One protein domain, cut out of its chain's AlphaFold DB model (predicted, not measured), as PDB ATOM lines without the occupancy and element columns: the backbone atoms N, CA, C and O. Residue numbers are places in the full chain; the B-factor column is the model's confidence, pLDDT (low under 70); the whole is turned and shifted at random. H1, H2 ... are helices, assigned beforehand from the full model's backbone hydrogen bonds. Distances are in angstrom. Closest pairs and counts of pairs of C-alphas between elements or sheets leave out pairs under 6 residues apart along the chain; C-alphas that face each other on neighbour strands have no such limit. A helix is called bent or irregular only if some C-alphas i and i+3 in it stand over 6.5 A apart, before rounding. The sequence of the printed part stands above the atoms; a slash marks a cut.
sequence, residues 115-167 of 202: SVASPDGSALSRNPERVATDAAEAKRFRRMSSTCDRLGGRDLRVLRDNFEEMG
ATOM      1  N   SER A 115     193.089 213.423 154.659       88.81
ATOM      2  CA  SER A 115     193.758 212.735 155.762       88.81
ATOM      3  C   SER A 115     194.441 211.491 155.206       88.81
ATOM      4  O   SER A 115     193.775 210.682 154.576       88.81
ATOM      5  N   VAL A 116     195.741 211.334 155.436       91.81
ATOM      6  CA  VAL A 116     196.526 210.150 155.053       91.81
ATOM      7  C   VAL A 116     197.334 209.696 156.267       91.81
ATOM      8  O   VAL A 116     197.777 210.546 157.045       91.81
ATOM      9  N   ALA A 117     197.504 208.386 156.454       89.38
ATOM     10  CA  ALA A 117     198.311 207.843 157.553       89.38
ATOM     11  C   ALA A 117     199.820 207.963 157.288       89.38
ATOM     12  O   ALA A 117     200.613 208.156 158.204       89.38
ATOM     13  N   SER A 118     200.215 207.886 156.019       86.50
ATOM     14  CA  SER A 118     201.582 208.083 155.536       86.50
ATOM     15  C   SER A 118     201.559 209.035 154.337       86.50
ATOM     16  O   SER A 118     200.529 209.094 153.666       86.50
ATOM     17  N   PRO A 119     202.644 209.775 154.039       85.31
ATOM     18  CA  PRO A 119     202.677 210.726 152.921       85.31
ATOM     19  C   PRO A 119     202.267 210.116 151.574       85.31
ATOM     20  O   PRO A 119     201.519 210.743 150.831       85.31
ATOM     21  N   ASP A 120     202.688 208.874 151.322       88.25
ATOM     22  CA  ASP A 120     202.373 208.104 150.109       88.25
ATOM     23  C   ASP A 120     201.206 207.116 150.312       88.25
ATOM     24  O   ASP A 120     200.938 206.258 149.473       88.25
ATOM     25  N   GLY A 121     200.536 207.193 151.464       87.38
ATOM     26  CA  GLY A 121     199.461 206.289 151.853       87.38
ATOM     27  C   GLY A 121     198.102 206.669 151.268       87.38
ATOM     28  O   GLY A 121     197.871 207.786 150.801       87.38
ATOM     29  N   SER A 122     197.166 205.726 151.347       90.44
ATOM     30  CA  SER A 122     195.775 205.942 150.950       90.44
ATOM     31  C   SER A 122     195.077 206.998 151.813       90.44
ATOM     32  O   SER A 122     195.398 207.209 152.985       90.44
ATOM     33  N   ALA A 123     194.069 207.642 151.223       91.75
ATOM     34  CA  ALA A 123     193.188 208.557 151.932       91.75
ATOM     35  C   ALA A 123     192.369 207.816 152.999       91.75
ATOM     36  O   ALA A 123     191.634 206.876 152.699       91.75
ATOM     37  N   LEU A 124     192.451 208.298 154.233       92.12
ATOM     38  CA  LEU A 124     191.661 207.829 155.357       92.12
ATOM     39  C   LEU A 124     190.221 208.304 155.221       92.12
ATOM     40  O   LEU A 124     189.947 209.481 154.960       92.12
ATOM     41  N   SER A 125     189.295 207.384 155.458       92.81
ATOM     42  CA  SER A 125     187.865 207.661 155.433       92.81
ATOM     43  C   SER A 125     187.276 207.614 156.841       92.81
ATOM     44  O   SER A 125     187.873 207.095 157.783       92.81
ATOM     45  N   ARG A 126     186.105 208.221 157.017       93.19
ATOM     46  CA  ARG A 126     185.379 208.186 158.288       93.19
ATOM     47  C   ARG A 126     184.637 206.860 158.434       93.19
ATOM     48  O   ARG A 126     184.123 206.349 157.442       93.19
ATOM     49  N   ASN A 127     184.493 206.358 159.662       94.00
ATOM     50  CA  ASN A 127     183.755 205.118 159.892       94.00
ATOM     51  C   ASN A 127     182.246 205.311 159.584       94.00
ATOM     52  O   ASN A 127     181.593 206.145 160.232       94.00
ATOM     53  N   PRO A 128     181.662 204.551 158.632       93.56
ATOM     54  CA  PRO A 128     180.256 204.680 158.248       93.56
ATOM     55  C   PRO A 128     179.277 204.295 159.367       93.56
ATOM     56  O   PRO A 128     178.197 204.878 159.466       93.56
ATOM     57  N   GLU A 129     179.656 203.382 160.263       96.00
ATOM     58  CA  GLU A 129     178.798 202.921 161.367       96.00
ATOM     59  C   GLU A 129     178.501 204.040 162.376       96.00
ATOM     60  O   GLU A 129     177.491 204.030 163.082       96.00
ATOM     61  N   ARG A 130     179.359 205.065 162.419       94.12
ATOM     62  CA  ARG A 130     179.255 206.191 163.356       94.12
ATOM     63  C   ARG A 130     178.531 207.406 162.790       94.12
ATOM     64  O   ARG A 130     178.369 208.412 163.480       94.12
ATOM     65  N   VAL A 131     178.048 207.336 161.551       93.50
ATOM     66  CA  VAL A 131     177.398 208.475 160.886       93.50
ATOM     67  C   VAL A 131     176.163 208.947 161.656       93.50
ATOM     68  O   VAL A 131     176.005 210.150 161.871       93.50
ATOM     69  N   ALA A 132     175.322 208.021 162.122       95.69
ATOM     70  CA  ALA A 132     174.104 208.354 162.858       95.69
ATOM     71  C   ALA A 132     174.397 208.988 164.229       95.69
ATOM     72  O   ALA A 132     173.777 209.990 164.598       95.69
ATOM     73  N   THR A 133     175.365 208.438 164.968       95.00
ATOM     74  CA  THR A 133     175.738 208.925 166.304       95.00
ATOM     75  C   THR A 133     176.379 210.304 166.234       95.00
ATOM     76  O   THR A 133     175.954 211.217 166.936       95.00
ATOM     77  N   ASP A 134     177.309 210.504 165.309       93.50
ATOM     78  CA  ASP A 134     177.943 211.801 165.086       93.50
ATOM     79  C   ASP A 134     176.945 212.851 164.551       93.50
ATOM     80  O   ASP A 134     177.084 214.040 164.836       93.50
ATOM     81  N   ALA A 135     175.929 212.456 163.771       93.44
ATOM     82  CA  ALA A 135     174.871 213.374 163.337       93.44
ATOM     83  C   ALA A 135     173.993 213.821 164.516       93.44
ATOM     84  O   ALA A 135     173.594 214.987 164.590       93.44
ATOM     85  N   ALA A 136     173.704 212.914 165.453       95.56
ATOM     86  CA  ALA A 136     173.038 213.261 166.703       95.56
ATOM     87  C   ALA A 136     173.919 214.175 167.575       95.56
ATOM     88  O   ALA A 136     173.429 215.167 168.118       95.56
ATOM     89  N   GLU A 137     175.222 213.902 167.647       94.19
ATOM     90  CA  GLU A 137     176.194 214.724 168.369       94.19
ATOM     91  C   GLU A 137     176.302 216.136 167.776       94.19
ATOM     92  O   GLU A 137     176.193 217.118 168.508       94.19
ATOM     93  N   ALA A 138     176.396 216.263 166.450       92.94
ATOM     94  CA  ALA A 138     176.438 217.554 165.760       92.94
ATOM     95  C   ALA A 138     175.168 218.386 166.004       92.94
ATOM     96  O   ALA A 138     175.228 219.609 166.149       92.94
ATOM     97  N   LYS A 139     174.003 217.730 166.103       94.81
ATOM     98  CA  LYS A 139     172.745 218.397 166.475       94.81
ATOM     99  C   LYS A 139     172.763 218.883 167.924       94.81
ATOM    100  O   LYS A 139     172.226 219.963 168.185       94.81
ATOM    101  N   ARG A 140     173.357 218.106 168.838       96.25
ATOM    102  CA  ARG A 140     173.470 218.423 170.271       96.25
ATOM    103  C   ARG A 140     174.483 219.536 170.536       96.25
ATOM    104  O   ARG A 140     174.226 220.404 171.366       96.25
ATOM    105  N   PHE A 141     175.596 219.547 169.809       93.62
ATOM    106  CA  PHE A 141     176.725 220.443 170.042       93.62
ATOM    107  C   PHE A 141     177.049 221.304 168.823       93.62
ATOM    108  O   PHE A 141     178.175 221.339 168.338       93.62
ATOM    109  N   ARG A 142     176.063 222.081 168.365       93.75
ATOM    110  CA  ARG A 142     176.179 222.928 167.162       93.75
ATOM    111  C   ARG A 142     177.303 223.969 167.201       93.75
ATOM    112  O   ARG A 142     177.641 224.529 166.167       93.75
ATOM    113  N   ARG A 143     177.824 224.282 168.391       94.88
ATOM    114  CA  ARG A 143     178.906 225.258 168.591       94.88
ATOM    115  C   ARG A 143     180.302 224.632 168.545       94.88
ATOM    116  O   ARG A 143     181.272 225.377 168.529       94.88
ATOM    117  N   MET A 144     180.412 223.304 168.563       91.12
ATOM    118  CA  MET A 144     181.700 222.616 168.496       91.12
ATOM    119  C   MET A 144     182.049 222.303 167.041       91.12
ATOM    120  O   MET A 144     181.200 221.822 166.289       91.12
ATOM    121  N   SER A 145     183.293 222.573 166.640       90.88
ATOM    122  CA  SER A 145     183.784 222.185 165.319       90.88
ATOM    123  C   SER A 145     184.194 220.716 165.325       90.88
ATOM    124  O   SER A 145     184.830 220.227 166.256       90.88
ATOM    125  N   SER A 146     183.860 220.004 164.251       91.31
ATOM    126  CA  SER A 146     184.425 218.677 163.983       91.31
ATOM    127  C   SER A 146     185.765 218.756 163.251       91.31
ATOM    128  O   SER A 146     186.352 217.729 162.943       91.31
ATOM    129  N   THR A 147     186.238 219.960 162.935       92.50
ATOM    130  CA  THR A 147     187.487 220.217 162.219       92.50
ATOM    131  C   THR A 147     188.444 221.039 163.077       92.50
ATOM    132  O   THR A 147     188.014 221.755 163.986       92.50
ATOM    133  N   CYS A 148     189.747 220.945 162.800       88.44
ATOM    134  CA  CYS A 148     190.774 221.718 163.501       88.44
ATOM    135  C   CYS A 148     191.604 222.580 162.543       88.44
ATOM    136  O   CYS A 148     192.299 222.053 161.672       88.44
ATOM    137  N   ASP A 149     191.617 223.896 162.758       88.94
ATOM    138  CA  ASP A 149     192.381 224.847 161.933       88.94
ATOM    139  C   ASP A 149     193.896 224.640 162.025       88.94
ATOM    140  O   ASP A 149     194.606 224.824 161.035       88.94
ATOM    141  N   ARG A 150     194.401 224.178 163.180       89.12
ATOM    142  CA  ARG A 150     195.825 223.827 163.357       89.12
ATOM    143  C   ARG A 150     196.248 222.676 162.446       89.12
ATOM    144  O   ARG A 150     197.406 222.604 162.060       89.12
ATOM    145  N   LEU A 151     195.300 221.816 162.082       85.62
ATOM    146  CA  LEU A 151     195.482 220.721 161.132       85.62
ATOM    147  C   LEU A 151     195.004 221.107 159.723       85.62
ATOM    148  O   LEU A 151     194.737 220.239 158.901       85.62
ATOM    149  N   GLY A 152     194.848 222.406 159.447       87.50
ATOM    150  CA  GLY A 152     194.384 222.923 158.161       87.50
ATOM    151  C   GLY A 152     192.916 222.622 157.851       87.50
ATOM    152  O   GLY A 152     192.548 222.538 156.685       87.50
ATOM    153  N   GLY A 153     192.079 222.460 158.877       89.00
ATOM    154  CA  GLY A 153     190.650 222.183 158.726       89.00
ATOM    155  C   GLY A 153     190.312 220.699 158.576       89.00
ATOM    156  O   GLY A 153     189.190 220.371 158.198       89.00
ATOM    157  N   ARG A 154     191.249 219.790 158.878       89.25
ATOM    158  CA  ARG A 154     191.009 218.337 158.840       89.25
ATOM    159  C   ARG A 154     189.906 217.915 159.812       89.25
ATOM    160  O   ARG A 154     189.837 218.430 160.930       89.25
ATOM    161  N   ASP A 155     189.081 216.958 159.384       91.88
ATOM    162  CA  ASP A 155     188.019 216.360 160.203       91.88
ATOM    163  C   ASP A 155     188.622 215.470 161.298       91.88
ATOM    164  O   ASP A 155     189.252 214.446 161.031       91.88
ATOM    165  N   LEU A 156     188.399 215.860 162.551       92.50
ATOM    166  CA  LEU A 156     188.879 215.165 163.741       92.50
ATOM    167  C   LEU A 156     188.253 213.777 163.899       92.50
ATOM    168  O   LEU A 156     188.848 212.905 164.529       92.50
ATOM    169  N   ARG A 157     187.075 213.541 163.311       94.25
ATOM    170  CA  ARG A 157     186.410 212.231 163.367       94.25
ATOM    171  C   ARG A 157     187.170 211.183 162.565       94.25
ATOM    172  O   ARG A 157     187.236 210.042 163.001       94.25
ATOM    173  N   VAL A 158     187.793 211.579 161.455       94.00
ATOM    174  CA  VAL A 158     188.657 210.685 160.668       94.00
ATOM    175  C   VAL A 158     189.875 210.273 161.496       94.00
ATOM    176  O   VAL A 158     190.222 209.100 161.519       94.00
ATOM    177  N   LEU A 159     190.483 211.199 162.242       91.88
ATOM    178  CA  LEU A 159     191.630 210.882 163.105       91.88
ATOM    179  C   LEU A 159     191.239 209.958 164.261       91.88
ATOM    180  O   LEU A 159     191.959 209.023 164.583       91.88
ATOM    181  N   ARG A 160     190.079 210.217 164.868       92.81
ATOM    182  CA  ARG A 160     189.503 209.383 165.928       92.81
ATOM    183  C   ARG A 160     189.264 207.953 165.450       92.81
ATOM    184  O   ARG A 160     189.554 207.015 166.186       92.81
ATOM    185  N   ASP A 161     188.697 207.801 164.257       94.44
ATOM    186  CA  ASP A 161     188.301 206.496 163.734       94.44
ATOM    187  C   ASP A 161     189.516 205.689 163.224       94.44
ATOM    188  O   ASP A 161     189.507 204.469 163.345       94.44
ATOM    189  N   ASN A 162     190.582 206.355 162.754       93.75
ATOM    190  CA  ASN A 162     191.784 205.728 162.173       93.75
ATOM    191  C   ASN A 162     193.052 205.918 163.031       93.75
ATOM    192  O   ASN A 162     194.168 205.924 162.516       93.75
ATOM    193  N   PHE A 163     192.900 206.121 164.342       91.38
ATOM    194  CA  PHE A 163     194.026 206.408 165.241       91.38
ATOM    195  C   PHE A 163     195.117 205.327 165.191       91.38
ATOM    196  O   PHE A 163     196.298 205.654 165.147       91.38
ATOM    197  N   GLU A 164     194.715 204.055 165.131       91.44
ATOM    198  CA  GLU A 164     195.627 202.906 165.038       91.44
ATOM    199  C   GLU A 164     196.390 202.884 163.707       91.44
ATOM    200  O   GLU A 164     197.589 202.626 163.687       91.44
ATOM    201  N   GLU A 165     195.728 203.235 162.602       90.06
ATOM    202  CA  GLU A 165     196.355 203.295 161.274       90.06
ATOM    203  C   GLU A 165     197.440 204.378 161.200       90.06
ATOM    204  O   GLU A 165     198.429 204.225 160.490       90.06
ATOM    205  N   MET A 166     197.306 205.449 161.988       88.00
ATOM    206  CA  MET A 166     198.332 206.490 162.116       88.00
ATOM    207  C   MET A 166     199.433 206.159 163.143       88.00
ATOM    208  O   MET A 166     200.180 207.051 163.541       88.00
ATOM    209  N   GLY A 167     199.528 204.904 163.599       87.69
ATOM    210  CA  GLY A 167     200.525 204.462 164.582       87.69
ATOM    211  C   GLY A 167     200.152 204.767 166.035       87.69
ATOM    212  O   GLY A 167     201.007 204.740 166.917       87.69
TER     213      GLY A 167
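Overview. This is residues 115 to 167 of the 202 residues of an uncharacterized protein of Phytophthora fragariae (UniProt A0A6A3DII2). This part has little regular structure: an open loop of chain in which H1, the longest helix, makes one side and a long link folds back from it to the short helix H2, with a gap between the two helices. Residues 139 to 144, of which 139 to 140 belong to H1, stick out from the rest. The printed part has 53 residues with two named helices, H1 then H2, and no named strand; the class is all helix, with under half of the residues in named elements. It is only just loose, close to compact, with a radius of gyration of the C-alphas of 12.0 A and spans of 36 by 26 by 15 A.

Along the chain. H1, residues 128 to 140, runs 19.5 A from C-alpha 128 at (180.256, 204.680, 158.248) to C-alpha 140. It is irregular: C-alphas 129 and 132 are 7.3 A apart. H2, residues 156 to 161, ends at C-alpha 161 at (188.301, 206.496, 163.734).

Arrangement. H1 and H2 are apart, with no C-alpha of the one within 8 A of the other. In their link, residues 147 to 148 pair antiparallel with residues 154 to 155. Every O i to N i+4 pair is within hydrogen-bond range in H2, and 7 of 9 in H1.

Size, cuts and confidence. The C-alphas of Asp 120 and Arg 140, the two farthest apart, are 36.7 A apart. The printed part has no cut. The link from H1 to H2, 15 residues, is long. No printed residue is under 70 in pLDDT.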